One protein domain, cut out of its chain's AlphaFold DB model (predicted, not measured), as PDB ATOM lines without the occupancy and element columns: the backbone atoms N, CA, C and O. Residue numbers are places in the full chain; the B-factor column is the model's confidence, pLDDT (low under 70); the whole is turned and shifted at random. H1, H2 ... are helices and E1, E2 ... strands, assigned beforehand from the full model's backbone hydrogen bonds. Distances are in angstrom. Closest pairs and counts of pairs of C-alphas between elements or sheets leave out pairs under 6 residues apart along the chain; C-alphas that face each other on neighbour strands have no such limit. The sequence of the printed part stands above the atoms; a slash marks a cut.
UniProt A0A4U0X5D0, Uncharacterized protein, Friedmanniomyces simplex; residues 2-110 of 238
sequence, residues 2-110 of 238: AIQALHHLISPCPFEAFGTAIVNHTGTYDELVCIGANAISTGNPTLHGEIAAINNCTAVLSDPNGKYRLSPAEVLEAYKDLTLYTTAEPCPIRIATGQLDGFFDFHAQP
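This is residues 2 to 110 of the 238 residues of an uncharacterized protein of Friedmanniomyces simplex (UniProt A0A4U0X5D0). A twisted four-stranded sheet makes the middle layer, with the long helix H2 slanting over one face and the short helix H1 crossing the other. H3 packs on the far end of H2 at an angle, and a long looping stretch, residues 87 to 104, joins E3 to the edge strand E4. The printed part has 109 residues with three named helices and four named strands, in the order H1 E1 E2 H2 H3 E3 E4; the sheet runs E2 E1 E3 E4 and is mixed. The class is mixed, helices and strands, with 52 residues, under half, in named elements. The whole is compact, with a radius of gyration of the C-alphas of 13.5 A and spans of 34 by 30 by 28 A.

H1, residues 2 to 9, is on the sheet of E1, residues 19 to 24, E2, residues 31 to 37, E3, residues 82 to 86, and E4, residues 105 to 108. Its height over the sheet is 5.7 A, and it runs across the strands at 67 degrees to E2 on the local plane; the closest C-alphas of H1 and E2 are those of Ala 5 and Ile 35, 5.5 A apart. E1 and E2 form an antiparallel hairpin, with N 20 and O 36 at 2.8 A. H2, residues 49 to 62, is on the opposite face from H1, giving three layers, helices on both faces of a sheet. Its height is 7.1 A, and it runs slantwise to the strands at 37 degrees to E2 on the local plane; the closest C-alphas of H2 and E2 are those of Gly 36 and Ala 53, 3.7 A apart. H3, residues 72 to 79, touches residues 58 to 62 of H2 alone, at a steep tilt of 55 degrees, opposite ways; the closest C-alphas are those of Leu 61 and Val 75, 6.5 A apart. H3 only grazes the sheet, with residues 78 to 79. E2, H2, H3 and E3 form a split strand-helix-strand unit, two strands running the same way with E1 between them, and its crossover is right-handed. E1 and E3 are antiparallel, with N 23 and O 83 at 2.9 A. E3 and E4 are parallel, with N 107 and O 84 at 3.3 A. In H2 and H3 every O i to N i+4 pair is within hydrogen-bond range, in H1 2 of 4.

H1 begins at C-alpha 2, (-29.172, 21.334, 50.893). E1 is 17.2 A long and E2 18.4 A. H2 starts at C-alpha 49, (-27.240, 30.281, 52.549), and is 19.8 A long. H1 measures 11.1 A, H3 11.0 A, E3 13.2 A and E4 9.8 A. E4 ends at C-alpha 108, (-37.129, 25.782, 46.799).

The two C-alphas farthest apart are those of Thr 28 and Gly 43, 40.1 A. The printed part has no cut. The links E2 to H2 and E3 to E4 are long. The mean pLDDT of the printed part is 71.0; residues 2 to 17 and 86 to 110 are under 70.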
ATOM      1  N   ALA A   2     -29.122  20.023  50.211       53.94
ATOM      2  CA  ALA A   2     -29.172  21.334  50.893       53.94
ATOM      3  C   ALA A   2     -29.141  21.248  52.438       53.94
ATOM      4  O   ALA A   2     -28.430  22.004  53.088       53.94
ATOM      5  N   ILE A   3     -29.824  20.264  53.037       59.47
ATOM      6  CA  ILE A   3     -29.768  20.014  54.493       59.47
ATOM      7  C   ILE A   3     -28.360  19.581  54.941       59.47
ATOM      8  O   ILE A   3     -27.904  19.979  56.009       59.47
ATOM      9  N   GLN A   4     -27.631  18.820  54.115       62.38
ATOM     10  CA  GLN A   4     -26.256  18.399  54.425       62.38
ATOM     11  C   GLN A   4     -25.287  19.588  54.471       62.38
ATOM     12  O   GLN A   4     -24.306  19.533  55.207       62.38
ATOM     13  N   ALA A   5     -25.583  20.686  53.761       59.69
ATOM     14  CA  ALA A   5     -24.777  21.903  53.820       59.69
ATOM     15  C   ALA A   5     -24.676  22.470  55.245       59.69
ATOM     16  O   ALA A   5     -23.612  22.923  55.656       59.69
ATOM     17  N   LEU A   6     -25.763  22.387  56.018       59.19
ATOM     18  CA  LEU A   6     -25.803  22.841  57.409       59.19
ATOM     19  C   LEU A   6     -24.835  22.044  58.287       59.19
ATOM     20  O   LEU A   6     -24.028  22.628  59.011       59.19
ATOM     21  N   HIS A   7     -24.883  20.716  58.152       59.97
ATOM     22  CA  HIS A   7     -24.033  19.783  58.893       59.97
ATOM     23  C   HIS A   7     -22.555  19.956  58.542       59.97
ATOM     24  O   HIS A   7     -21.710  19.906  59.429       59.97
ATOM     25  N   HIS A   8     -22.240  20.159  57.260       61.66
ATOM     26  CA  HIS A   8     -20.858  20.231  56.784       61.66
ATOM     27  C   HIS A   8     -20.175  21.575  57.067       61.66
ATOM     28  O   HIS A   8     -18.955  21.600  57.206       61.66
ATOM     29  N   LEU A   9     -20.921  22.685  57.104       58.91
ATOM     30  CA  LEU A   9     -20.322  24.027  57.093       58.91
ATOM     31  C   LEU A   9     -20.372  24.767  58.431       58.91
ATOM     32  O   LEU A   9     -19.568  25.674  58.628       58.91
ATOM     33  N   ILE A  10     -21.312  24.444  59.325       64.38
ATOM     34  CA  ILE A  10     -21.535  25.254  60.535       64.38
ATOM     35  C   ILE A  10     -21.609  24.382  61.783       64.38
ATOM     36  O   ILE A  10     -20.786  24.501  62.684       64.38
ATOM     37  N   SER A  11     -22.643  23.554  61.871       59.94
ATOM     38  CA  SER A  11     -22.964  22.718  63.026       59.94
ATOM     39  C   SER A  11     -24.127  21.811  62.614       59.94
ATOM     40  O   SER A  11     -24.925  22.211  61.762       59.94
ATOM     41  N   PRO A  12     -24.312  20.632  63.228       52.75
ATOM     42  CA  PRO A  12     -25.565  19.885  63.095       52.75
ATOM     43  C   PRO A  12     -26.804  20.688  63.557       52.75
ATOM     44  O   PRO A  12     -27.935  20.299  63.262       52.75
ATOM     45  N   CYS A  13     -26.605  21.804  64.274       52.59
ATOM     46  CA  CYS A  13     -27.625  22.533  65.027       52.59
ATOM     47  C   CYS A  13     -27.549  24.068  64.862       52.59
ATOM     48  O   CYS A  13     -27.654  24.800  65.861       52.59
ATOM     49  N   PRO A  14     -27.376  24.593  63.634       53.75
ATOM     50  CA  PRO A  14     -27.038  25.993  63.430       53.75
ATOM     51  C   PRO A  14     -28.195  26.909  63.848       53.75
ATOM     52  O   PRO A  14     -29.379  26.580  63.716       53.75
ATOM     53  N   PHE A  15     -27.853  28.077  64.389       50.44
ATOM     54  CA  PHE A  15     -28.805  29.176  64.494       50.44
ATOM     55  C   PHE A  15     -29.055  29.682  63.065       50.44
ATOM     56  O   PHE A  15     -28.093  29.930  62.350       50.44
ATOM     57  N   GLU A  16     -30.323  29.752  62.641       60.62
ATOM     58  CA  GLU A  16     -30.729  30.071  61.257       60.62
ATOM     59  C   GLU A  16     -30.303  29.028  60.207       60.62
ATOM     60  O   GLU A  16     -29.503  29.286  59.311       60.62
ATOM     61  N   ALA A  17     -30.897  27.836  60.318       67.00
ATOM     62  CA  ALA A  17     -30.661  26.637  59.512       67.00
ATOM     63  C   ALA A  17     -31.081  26.744  58.025       67.00
ATOM     64  O   ALA A  17     -31.869  25.938  57.522       67.00
ATOM     65  N   PHE A  18     -30.535  27.726  57.308       73.62
ATOM     66  CA  PHE A  18     -30.728  27.904  55.871       73.62
ATOM     67  C   PHE A  18     -29.499  27.417  55.107       73.62
ATOM     68  O   PHE A  18     -28.432  28.029  55.157       73.62
ATOM     69  N   GLY A  19     -29.657  26.269  54.455       75.19
ATOM     70  CA  GLY A  19     -28.633  25.615  53.654       75.19
ATOM     71  C   GLY A  19     -28.994  25.671  52.180       75.19
ATOM     72  O   GLY A  19     -30.170  25.692  51.810       75.19
ATOM     73  N   THR A  20     -27.978  25.672  51.332       77.88
ATOM     74  CA  THR A  20     -28.136  25.703  49.884       77.88
ATOM     75  C   THR A  20     -27.130  24.768  49.228       77.88
ATOM     76  O   THR A  20     -25.988  24.655  49.670       77.88
ATOM     77  N   ALA A  21     -27.554  24.085  48.173       81.06
ATOM     78  CA  ALA A  21     -26.715  23.258  47.319       81.06
ATOM     79  C   ALA A  21     -26.913  23.684  45.865       81.06
ATOM     80  O   ALA A  21     -28.041  23.947  45.455       81.06
ATOM     81  N   ILE A  22     -25.829  23.733  45.097       79.25
ATOM     82  CA  ILE A  22     -25.873  24.005  43.660       79.25
ATOM     83  C   ILE A  22     -25.378  22.757  42.936       79.25
ATOM     84  O   ILE A  22     -24.308  22.226  43.253       79.25
ATOM     85  N   VAL A  23     -26.187  22.274  41.999       81.00
ATOM     86  CA  VAL A  23     -26.015  20.985  41.329       81.00
ATOM     87  C   VAL A  23     -25.979  21.201  39.821       81.00
ATOM     88  O   VAL A  23     -26.718  22.026  39.284       81.00
ATOM     89  N   ASN A  24     -25.102  20.468  39.148       82.62
ATOM     90  CA  ASN A  24     -25.023  20.394  37.701       82.62
ATOM     91  C   ASN A  24     -25.711  19.109  37.217       82.62
ATOM     92  O   ASN A  24     -25.317  18.013  37.618       82.62
ATOM     93  N   HIS A  25     -26.698  19.256  36.333       82.31
ATOM     94  CA  HIS A  25     -27.488  18.156  35.770       82.31
ATOM     95  C   HIS A  25     -27.137  17.835  34.304       82.31
ATOM     96  O   HIS A  25     -27.753  16.974  33.685       82.31
ATOM     97  N   THR A  26     -26.147  18.518  33.721       77.69
ATOM     98  CA  THR A  26     -25.787  18.383  32.292       77.69
ATOM     99  C   THR A  26     -25.017  17.097  31.959       77.69
ATOM    100  O   THR A  26     -24.857  16.751  30.787       77.69
ATOM    101  N   GLY A  27     -24.513  16.387  32.973       73.56
ATOM    102  CA  GLY A  27     -23.769  15.135  32.826       73.56
ATOM    103  C   GLY A  27     -24.650  13.880  32.817       73.56
ATOM    104  O   GLY A  27     -25.871  13.935  32.861       73.56
ATOM    105  N   THR A  28     -24.016  12.703  32.800       71.69
ATOM    106  CA  THR A  28     -24.719  11.408  32.953       71.69
ATOM    107  C   THR A  28     -25.271  11.198  34.369       71.69
ATOM    108  O   THR A  28     -26.170  10.385  34.566       71.69
ATOM    109  N   TYR A  29     -24.719  11.914  35.349       74.94
ATOM    110  CA  TYR A  29     -25.123  11.887  36.750       74.94
ATOM    111  C   TYR A  29     -25.172  13.314  37.288       74.94
ATOM    112  O   TYR A  29     -24.375  14.152  36.862       74.94
ATOM    113  N   ASP A  30     -26.049  13.545  38.263       75.50
ATOM    114  CA  ASP A  30     -26.102  14.796  39.013       75.50
ATOM    115  C   ASP A  30     -24.783  15.021  39.760       75.50
ATOM    116  O   ASP A  30     -24.324  14.168  40.527       75.50
ATOM    117  N   GLU A  31     -24.175  16.185  39.555       80.69
ATOM    118  CA  GLU A  31     -22.936  16.577  40.216       80.69
ATOM    119  C   GLU A  31     -23.194  17.713  41.205       80.69
ATOM    120  O   GLU A  31     -23.577  18.816  40.822       80.69
ATOM    121  N   LEU A  32     -22.919  17.476  42.490       82.00
ATOM    122  CA  LEU A  32     -22.881  18.543  43.485       82.00
ATOM    123  C   LEU A  32     -21.660  19.438  43.231       82.00
ATOM    124  O   LEU A  32     -20.530  19.021  43.478       82.00
ATOM    125  N   VAL A  33     -21.894  20.673  42.782       85.31
ATOM    126  CA  VAL A  33     -20.828  21.646  42.494       85.31
ATOM    127  C   VAL A  33     -20.329  22.274  43.790       85.31
ATOM    128  O   VAL A  33     -19.127  22.321  44.052       85.31
ATOM    129  N   CYS A  34     -21.252  22.763  44.619       86.75
ATOM    130  CA  CYS A  34     -20.914  23.348  45.908       86.75
ATOM    131  C   CYS A  34     -22.114  23.385  46.859       86.75
ATOM    132  O   CYS A  34     -23.266  23.139  46.489       86.75
ATOM    133  N   ILE A  35     -21.819  23.748  48.105       84.69
ATOM    134  CA  ILE A  35     -22.791  23.984  49.167       84.69
ATOM    135  C   ILE A  35     -22.525  25.328  49.845       84.69
ATOM    136  O   ILE A  35     -21.395  25.818  49.876       84.69
ATOM    137  N   GLY A  36     -23.571  25.907  50.421       83.81
ATOM    138  CA  GLY A  36     -23.521  27.102  51.248       83.81
ATOM    139  C   GLY A  36     -24.475  26.980  52.424       83.81
ATOM    140  O   GLY A  36     -25.458  26.243  52.380       83.81
ATOM    141  N   ALA A  37     -24.171  27.691  53.497       83.06
ATOM    142  CA  ALA A  37     -25.027  27.774  54.665       83.06
ATOM    143  C   ALA A  37     -25.009  29.208  55.187       83.06
ATOM    144  O   ALA A  37     -24.032  29.933  54.987       83.06
ATOM    145  N   ASN A  38     -26.115  29.625  55.799       78.44
ATOM    146  CA  ASN A  38     -26.251  30.966  56.347       78.44
ATOM    147  C   ASN A  38     -25.124  31.263  57.345       78.44
ATOM    148  O   ASN A  38     -24.960  30.559  58.335       78.44
ATOM    149  N   ALA A  39     -24.372  32.325  57.084       76.94
ATOM    150  CA  ALA A  39     -23.211  32.728  57.855       76.94
ATOM    151  C   ALA A  39     -23.308  34.185  58.335       76.94
ATOM    152  O   ALA A  39     -22.275  34.838  58.511       76.94
ATOM    153  N   ILE A  40     -24.511  34.724  58.581       72.88
ATOM    154  CA  ILE A  40     -24.641  36.107  59.081       72.88
ATOM    155  C   ILE A  40     -23.938  36.336  60.428       72.88
ATOM    156  O   ILE A  40     -23.565  37.465  60.746       72.88
ATOM    157  N   SER A  41     -23.679  35.271  61.197       72.00
ATOM    158  CA  SER A  41     -22.901  35.309  62.442       72.00
ATOM    159  C   SER A  41     -21.458  35.792  62.250       72.00
ATOM    160  O   SER A  41     -20.817  36.198  63.214       72.00
ATOM    161  N   THR A  42     -20.949  35.791  61.015       77.06
ATOM    162  CA  THR A  42     -19.656  36.398  60.654       77.06
ATOM    163  C   THR A  42     -19.686  37.934  60.662       77.06
ATOM    164  O   THR A  42     -18.653  38.569  60.473       77.06
ATOM    165  N   GLY A  43     -20.860  38.542  60.876       74.81
ATOM    166  CA  GLY A  43     -21.069  39.990  60.879       74.81
ATOM    167  C   GLY A  43     -21.486  40.561  59.523       74.81
ATOM    168  O   GLY A  43     -21.756  41.757  59.434       74.81
ATOM    169  N   ASN A  44     -21.573  39.733  58.477       77.81
ATOM    170  CA  ASN A  44     -22.076  40.150  57.173       77.81
ATOM    171  C   ASN A  44     -23.544  39.720  56.984       77.81
ATOM    172  O   ASN A  44     -23.801  38.541  56.723       77.81
ATOM    173  N   PRO A  45     -24.513  40.653  57.038       72.94
ATOM    174  CA  PRO A  45     -25.934  40.327  56.946       72.94
ATOM    175  C   PRO A  45     -26.362  39.840  55.554       72.94
ATOM    176  O   PRO A  45     -27.493  39.394  55.396       72.94
ATOM    177  N   THR A  46     -25.501  39.918  54.533       72.44
ATOM    178  CA  THR A  46     -25.827  39.440  53.181       72.44
ATOM    179  C   THR A  46     -25.532  37.953  52.977       72.44
ATOM    180  O   THR A  46     -26.003  37.376  51.998       72.44
ATOM    181  N   LEU A  47     -24.798  37.306  53.893       77.19
ATOM    182  CA  LEU A  47     -24.379  35.903  53.780       77.19
ATOM    183  C   LEU A  47     -25.475  34.911  54.183       77.19
ATOM    184  O   LEU A  47     -25.273  34.020  55.001       77.19
ATOM    185  N   HIS A  48     -26.638  35.039  53.557       81.88
ATOM    186  CA  HIS A  48     -27.652  33.991  53.559       81.88
ATOM    187  C   HIS A  48     -27.129  32.744  52.819       81.88
ATOM    188  O   HIS A  48     -26.225  32.856  51.987       81.88
ATOM    189  N   GLY A  49     -27.720  31.570  53.076       76.94
ATOM    190  CA  GLY A  49     -27.240  30.281  52.549       76.94
ATOM    191  C   GLY A  49     -27.014  30.259  51.035       76.94
ATOM    192  O   GLY A  49     -26.015  29.723  50.564       76.94
ATOM    193  N   GLU A  50     -27.871  30.941  50.282       77.69
ATOM    194  CA  GLU A  50     -27.809  31.020  48.825       77.69
ATOM    195  C   GLU A  50     -26.668  31.917  48.346       77.69
ATOM    196  O   GLU A  50     -25.955  31.557  47.416       77.69
ATOM    197  N   ILE A  51     -26.446  33.061  49.003       81.38
ATOM    198  CA  ILE A  51     -25.322  33.951  48.670       81.38
ATOM    199  C   ILE A  51     -24.003  33.278  49.044       81.38
ATOM    200  O   ILE A  51     -23.041  33.330  48.281       81.38
ATOM    201  N   ALA A  52     -23.972  32.590  50.187       86.19
ATOM    202  CA  ALA A  52     -22.834  31.774  50.578       86.19
ATOM    203  C   ALA A  52     -22.552  30.677  49.537       86.19
ATOM    204  O   ALA A  52     -21.403  30.510  49.132       86.19
ATOM    205  N   ALA A  53     -23.582  29.982  49.043       82.56
ATOM    206  CA  ALA A  53     -23.426  28.959  48.010       82.56
ATOM    207  C   ALA A  53     -22.926  29.548  46.684       82.56
ATOM    208  O   ALA A  53     -21.983  29.013  46.118       82.56
ATOM    209  N   ILE A  54     -23.477  30.668  46.210       85.69
ATOM    210  CA  ILE A  54     -23.029  31.320  44.967       85.69
ATOM    211  C   ILE A  54     -21.570  31.772  45.077       85.69
ATOM    212  O   ILE A  54     -20.783  31.554  44.158       85.69
ATOM    213  N   ASN A  55     -21.167  32.349  46.211       89.06
ATOM    214  CA  ASN A  55     -19.775  32.737  46.429       89.06
ATOM    215  C   ASN A  55     -18.847  31.513  46.398       89.06
ATOM    216  O   ASN A  55     -17.826  31.526  45.708       89.06
ATOM    217  N   ASN A  56     -19.238  30.432  47.078       90.50
ATOM    218  CA  ASN A  56     -18.480  29.182  47.099       90.50
ATOM    219  C   ASN A  56     -18.392  28.540  45.705       90.50
ATOM    220  O   ASN A  56     -17.312  28.138  45.280       90.50
ATOM    221  N   CYS A  57     -19.499  28.485  44.962       87.50
ATOM    222  CA  CYS A  57     -19.533  27.935  43.609       87.50
ATOM    223  C   CYS A  57     -18.719  28.770  42.636       87.50
ATOM    224  O   CYS A  57     -17.996  28.210  41.824       87.50
ATOM    225  N   THR A  58     -18.763  30.096  42.746       90.69
ATOM    226  CA  THR A  58     -17.940  30.976  41.911       90.69
ATOM    227  C   THR A  58     -16.461  30.662  42.113       90.69
ATOM    228  O   THR A  58     -15.729  30.545  41.133       90.69
ATOM    229  N   ALA A  59     -16.025  30.444  43.358       94.38
ATOM    230  CA  ALA A  59     -14.653  30.043  43.654       94.38
ATOM    231  C   ALA A  59     -14.307  28.658  43.073       94.38
ATOM    232  O   ALA A  59     -13.251  28.508  42.469       94.38
ATOM    233  N   VAL A  60     -15.200  27.667  43.186       93.69
ATOM    234  CA  VAL A  60     -14.995  26.315  42.624       93.69
ATOM    235  C   VAL A  60     -14.943  26.327  41.092       93.69
ATOM    236  O   VAL A  60     -14.093  25.673  40.488       93.69
ATOM    237  N   LEU A  61     -15.854  27.061  40.454       92.88
ATOM    238  CA  LEU A  61     -15.977  27.128  39.000       92.88
ATOM    239  C   LEU A  61     -14.802  27.883  38.364       92.88
ATOM    240  O   LEU A  61     -14.347  27.501  37.287       92.88
ATOM    241  N   SER A  62     -14.300  28.924  39.034       96.06
ATOM    242  CA  SER A  62     -13.218  29.778  38.523       96.06
ATOM    243  C   SER A  62     -11.814  29.404  39.002       96.06
ATOM    244  O   SER A  62     -10.849  30.023  38.553       96.06
ATOM    245  N   ASP A  63     -11.664  28.404  39.882       96.31
ATOM    246  CA  ASP A  63     -10.347  27.967  40.353       96.31
ATOM    247  C   ASP A  63      -9.456  27.588  39.150       96.31
ATOM    248  O   ASP A  63      -9.784  26.638  38.428       96.31
ATOM    249  N   PRO A  64      -8.317  28.281  38.926       94.88
ATOM    250  CA  PRO A  64      -7.443  28.024  37.783       94.88
ATOM    251  C   PRO A  64      -6.822  26.622  37.808       94.88
ATOM    252  O   PRO A  64      -6.431  26.101  36.764       94.88
ATOM    253  N   ASN A  65      -6.749  25.994  38.982       96.50
ATOM    254  CA  ASN A  65      -6.270  24.624  39.153       96.50
ATOM    255  C   ASN A  65      -7.419  23.616  39.301       96.50
ATOM    256  O   ASN A  65      -7.180  22.406  39.276       96.50
ATOM    257  N   GLY A  66      -8.657  24.103  39.414       91.69
ATOM    258  CA  GLY A  66      -9.855  23.308  39.651       91.69
ATOM    259  C   GLY A  66     -10.295  22.488  38.441       91.69
ATOM    260  O   GLY A  66      -9.630  22.439  37.406       91.69
ATOM    261  N   LYS A  67     -11.439  21.814  38.570       91.75
ATOM    262  CA  LYS A  67     -12.019  20.994  37.495       91.75
ATOM    263  C   LYS A  67     -12.532  21.845  36.328       91.75
ATOM    264  O   LYS A  67     -12.351  21.454  35.179       91.75
ATOM    265  N   TYR A  68     -13.176  22.972  36.632       92.69
ATOM    266  CA  TYR A  68     -13.930  23.761  35.654       92.69
ATOM    267  C   TYR A  68     -13.097  24.871  34.997       92.69
ATOM    268  O   TYR A  68     -13.156  25.013  33.782       92.69
ATOM    269  N   ARG A  69     -12.275  25.601  35.773       96.69
ATOM    270  CA  ARG A  69     -11.321  26.629  35.288       96.69
ATOM    271  C   ARG A  69     -11.959  27.690  34.389       96.69
ATOM    272  O   ARG A  69     -11.344  28.155  33.430       96.69
ATOM    273  N   LEU A  70     -13.202  28.040  34.688       95.00
ATOM    274  CA  LEU A  70     -13.986  28.957  33.880       95.00
ATOM    275  C   LEU A  70     -13.522  30.395  34.109       95.00
ATOM    276  O   LEU A  70     -13.257  30.817  35.238       95.00
ATOM    277  N   SER A  71     -13.470  31.177  33.036       95.69
ATOM    278  CA  SER A  71     -13.346  32.630  33.126       95.69
ATOM    279  C   SER A  71     -14.602  33.248  33.759       95.69
ATOM    280  O   SER A  71     -15.668  32.631  33.755       95.69
ATOM    281  N   PRO A  72     -14.547  34.499  34.255       90.94
ATOM    282  CA  PRO A  72     -15.722  35.150  34.840       90.94
ATOM    283  C   PRO A  72     -16.951  35.183  33.917       90.94
ATOM    284  O   PRO A  72     -18.074  35.037  34.390       90.94
ATOM    285  N   ALA A  73     -16.749  35.343  32.605       90.94
ATOM    286  CA  ALA A  73     -17.840  35.316  31.632       90.94
ATOM    287  C   ALA A  73     -18.442  33.909  31.490       90.94
ATOM    288  O   ALA A  73     -19.658  33.761  31.463       90.94
ATOM    289  N   GLU A  74     -17.600  32.876  31.461       91.56
ATOM    290  CA  GLU A  74     -18.049  31.483  31.391       91.56
ATOM    291  C   GLU A  74     -18.742  31.032  32.681       91.56
ATOM    292  O   GLU A  74     -19.690  30.265  32.605       91.56
ATOM    293  N   VAL A  75     -18.336  31.534  33.854       88.25
ATOM    294  CA  VAL A  75     -19.046  31.274  35.118       88.25
ATOM    295  C   VAL A  75     -20.473  31.825  35.074       88.25
ATOM    296  O   VAL A  75     -21.407  31.136  35.478       88.25
ATOM    297  N   LEU A  76     -20.655  33.054  34.575       83.31
ATOM    298  CA  LEU A  76     -21.981  33.671  34.453       83.31
ATOM    299  C   LEU A  76     -22.896  32.897  33.500       83.31
ATOM    300  O   LEU A  76     -24.089  32.778  33.769       83.31
ATOM    301  N   GLU A  77     -22.344  32.372  32.408       83.00
ATOM    302  CA  GLU A  77     -23.092  31.517  31.488       83.00
ATOM    303  C   GLU A  77     -23.385  30.146  32.103       83.00
ATOM    304  O   GLU A  77     -24.526  29.702  32.050       83.00
ATOM    305  N   ALA A  78     -22.400  29.524  32.757       85.75
ATOM    306  CA  ALA A  78     -22.543  28.204  33.359       85.75
ATOM    307  C   ALA A  78     -23.659  28.153  34.403       85.75
ATOM    308  O   ALA A  78     -24.334  27.136  34.501       85.75
ATOM    309  N   TYR A  79     -23.888  29.237  35.156       82.12
ATOM    310  CA  TYR A  79     -24.965  29.269  36.145       82.12
ATOM    311  C   TYR A  79     -26.335  28.929  35.553       82.12
ATOM    312  O   TYR A  79     -27.089  28.214  36.208       82.12
ATOM    313  N   LYS A  80     -26.603  29.324  34.301       81.00
ATOM    314  CA  LYS A  80     -27.878  29.066  33.606       81.00
ATOM    315  C   LYS A  80     -28.192  27.578  33.447       81.00
ATOM    316  O   LYS A  80     -29.359  27.222  33.327       81.00
ATOM    317  N   ASP A  81     -27.160  26.738  33.465       80.12
ATOM    318  CA  ASP A  81     -27.260  25.283  33.351       80.12
ATOM    319  C   ASP A  81     -27.185  24.575  34.721       80.12
ATOM    320  O   ASP A  81     -27.174  23.342  34.796       80.12
ATOM    321  N   LEU A  82     -27.101  25.337  35.818       78.56
ATOM    322  CA  LEU A  82     -27.076  24.827  37.186       78.56
ATOM    323  C   LEU A  82     -28.438  24.999  37.863       78.56
ATOM    324  O   LEU A  82     -29.217  25.907  37.573       78.56
ATOM    325  N   THR A  83     -28.683  24.148  38.853       77.75
ATOM    326  CA  THR A  83     -29.888  24.191  39.682       77.75
ATOM    327  C   THR A  83     -29.519  24.498  41.124       77.75
ATOM    328  O   THR A  83     -28.587  23.909  41.681       77.75
ATOM    329  N   LEU A  84     -30.263  25.415  41.746       79.38
ATOM    330  CA  LEU A  84     -30.083  25.802  43.143       79.38
ATOM    331  C   LEU A  84     -31.192  25.194  44.008       79.38
ATOM    332  O   LEU A  84     -32.374  25.484  43.830       79.38
ATOM    333  N   TYR A  85     -30.788  24.401  44.999       74.44
ATOM    334  CA  TYR A  85     -31.660  23.815  46.015       74.44
ATOM    335  C   TYR A  85     -31.452  24.519  47.349       74.44
ATOM    336  O   TYR A  85     -30.338  24.524  47.870       74.44
ATOM    337  N   THR A  86     -32.511  25.062  47.945       67.56
ATOM    338  CA  THR A  86     -32.450  25.762  49.241       67.56
ATOM    339  C   THR A  86     -33.472  25.203  50.235       67.56
ATOM    340  O   THR A  86     -34.535  24.720  49.839       67.56
ATOM    341  N   THR A  87     -33.147  25.232  51.532       67.94
ATOM    342  CA  THR A  87     -34.013  24.699  52.608       67.94
ATOM    343  C   THR A  87     -35.175  25.624  52.991       67.94
ATOM    344  O   THR A  87     -35.995  25.265  53.836       67.94
ATOM    345  N   ALA A  88     -35.259  26.821  52.405       65.94
ATOM    346  CA  ALA A  88     -36.392  27.728  52.559       65.94
ATOM    347  C   ALA A  88     -36.541  28.638  51.338       65.94
ATOM    348  O   ALA A  88     -35.580  28.858  50.604       65.94
ATOM    349  N   GLU A  89     -37.731  29.211  51.161       62.59
ATOM    350  CA  GLU A  89     -37.967  30.210  50.121       62.59
ATOM    351  C   GLU A  89     -36.972  31.383  50.215       62.59
ATOM    352  O   GLU A  89     -36.759  31.929  51.308       62.59
ATOM    353  N   PRO A  90     -36.376  31.810  49.085       62.38
ATOM    354  CA  PRO A  90     -35.479  32.955  49.065       62.38
ATOM    355  C   PRO A  90     -36.180  34.238  49.532       62.38
ATOM    356  O   PRO A  90     -37.306  34.538  49.145       62.38
ATOM    357  N   CYS A  91     -35.498  35.046  50.343       56.09
ATOM    358  CA  CYS A  91     -36.057  36.296  50.855       56.09
ATOM    359  C   CYS A  91     -36.318  37.357  49.748       56.09
ATOM    360  O   CYS A  91     -35.587  37.395  48.754       56.09
ATOM    361  N   PRO A  92     -37.294  38.280  49.923       41.12
ATOM    362  CA  PRO A  92     -37.756  39.209  48.874       41.12
ATOM    363  C   PRO A  92     -36.697  40.157  48.302       41.12
ATOM    364  O   PRO A  92     -36.811  40.566  47.149       41.12
ATOM    365  N   ILE A  93     -35.641  40.466  49.069       47.41
ATOM    366  CA  ILE A  93     -34.463  41.205  48.575       47.41
ATOM    367  C   ILE A  93     -33.872  40.544  47.315       47.41
ATOM    368  O   ILE A  93     -33.238  41.221  46.514       47.41
ATOM    369  N   ARG A  94     -34.114  39.242  47.116       47.81
ATOM    370  CA  ARG A  94     -33.551  38.438  46.031       47.81
ATOM    371  C   ARG A  94     -34.487  38.151  44.857       47.81
ATOM    372  O   ARG A  94     -33.981  37.886  43.775       47.81
ATOM    373  N   ILE A  95     -35.807  38.259  45.032       40.53
ATOM    374  CA  ILE A  95     -36.771  38.197  43.912       40.53
ATOM    375  C   ILE A  95     -36.831  39.562  43.198       40.53
ATOM    376  O   ILE A  95     -36.938  39.640  41.979       40.53
ATOM    377  N   ALA A  96     -36.681  40.670  43.937       30.72
ATOM    378  CA  ALA A  96     -36.835  42.021  43.389       30.72
ATOM    379  C   ALA A  96     -35.684  42.504  42.478       30.72
ATOM    380  O   ALA A  96     -35.865  43.491  41.766       30.72
ATOM    381  N   THR A  97     -34.511  41.855  42.475       36.03
ATOM    382  CA  THR A  97     -33.365  42.277  41.642       36.03
ATOM    383  C   THR A  97     -33.240  41.542  40.307       36.03
ATOM    384  O   THR A  97     -32.353  41.890  39.531       36.03
ATOM    385  N   GLY A  98     -34.076  40.538  40.003       34.44
ATOM    386  CA  GLY A  98     -33.987  39.772  38.745       34.44
ATOM    387  C   GLY A  98     -32.645  39.048  38.523       34.44
ATOM    388  O   GLY A  98     -32.385  38.545  37.436       34.44
ATOM    389  N   GLN A  99     -31.778  39.001  39.540       42.53
ATOM    390  CA  GLN A  99     -30.420  38.440  39.478       42.53
ATOM    391  C   GLN A  99     -30.374  36.923  39.677       42.53
ATOM    392  O   GLN A  99     -29.309  36.331  39.553       42.53
ATOM    393  N   LEU A 100     -31.501  36.301  40.012       41.75
ATOM    394  CA  LEU A 100     -31.595  34.873  40.277       41.75
ATOM    395  C   LEU A 100     -32.564  34.210  39.298       41.75
ATOM    396  O   LEU A 100     -32.111  33.341  38.565       41.75
ATOM    397  N   ASP A 101     -33.791  34.718  39.141       39.12
ATOM    398  CA  ASP A 101     -34.820  34.192  38.213       39.12
ATOM    399  C   ASP A 101     -34.391  34.065  36.726       39.12
ATOM    400  O   ASP A 101     -35.102  33.452  35.936       39.12
ATOM    401  N   GLY A 102     -33.245  34.632  36.320       37.75
ATOM    402  CA  GLY A 102     -32.655  34.483  34.978       37.75
ATOM    403  C   GLY A 102     -31.324  33.718  34.914       37.75
ATOM    404  O   GLY A 102     -30.741  33.626  33.835       37.75
ATOM    405  N   PHE A 103     -30.821  33.214  36.046       37.69
ATOM    406  CA  PHE A 103     -29.512  32.561  36.168       37.69
ATOM    407  C   PHE A 103     -29.575  31.121  36.678       37.69
ATOM    408  O   PHE A 103     -28.564  30.458  36.558       37.69
ATOM    409  N   PHE A 104     -30.691  30.634  37.229       39.56
ATOM    410  CA  PHE A 104     -30.841  29.241  37.675       39.56
ATOM    411  C   PHE A 104     -32.270  28.745  37.448       39.56
ATOM    412  O   PHE A 104     -33.209  29.543  37.478       39.56
ATOM    413  N   ASP A 105     -32.438  27.424  37.340       38.59
ATOM    414  CA  ASP A 105     -33.723  26.784  37.646       38.59
ATOM    415  C   ASP A 105     -33.874  26.662  39.177       38.59
ATOM    416  O   ASP A 105     -32.970  26.164  39.865       38.59
ATOM    417  N   PHE A 106     -34.976  27.179  39.733       39.47
ATOM    418  CA  PHE A 106     -35.185  27.282  41.183       39.47
ATOM    419  C   PHE A 106     -36.056  26.156  41.712       39.47
ATOM    420  O   PHE A 106     -37.260  26.108  41.469       39.47
ATOM    421  N   HIS A 107     -35.470  25.344  42.589       42.91
ATOM    422  CA  HIS A 107     -36.210  24.395  43.406       42.91
ATOM    423  C   HIS A 107     -36.038  24.753  44.884       42.91
ATOM    424  O   HIS A 107     -35.155  24.258  45.589       42.91
ATOM    425  N   ALA A 108     -36.903  25.645  45.368       40.69
ATOM    426  CA  ALA A 108     -37.129  25.782  46.799       40.69
ATOM    427  C   ALA A 108     -37.961  24.585  47.279       40.69
ATOM    428  O   ALA A 108     -38.907  24.181  46.602       40.69
ATOM    429  N   GLN A 109     -37.659  24.038  48.459       40.53
ATOM    430  CA  GLN A 109     -38.714  23.352  49.208       40.53
ATOM    431  C   GLN A 109     -39.757  24.431  49.534       40.53
ATOM    432  O   GLN A 109     -39.377  25.404  50.201       40.53
ATOM    433  N   PRO A 110     -40.995  24.356  49.001       34.50
ATOM    434  CA  PRO A 110     -41.943  25.438  49.186       34.50
ATOM    435  C   PRO A 110     -42.158  25.666  50.681       34.50
ATOM    436  O   PRO A 110     -42.176  24.752  51.501       34.50
TER     437      PRO A 110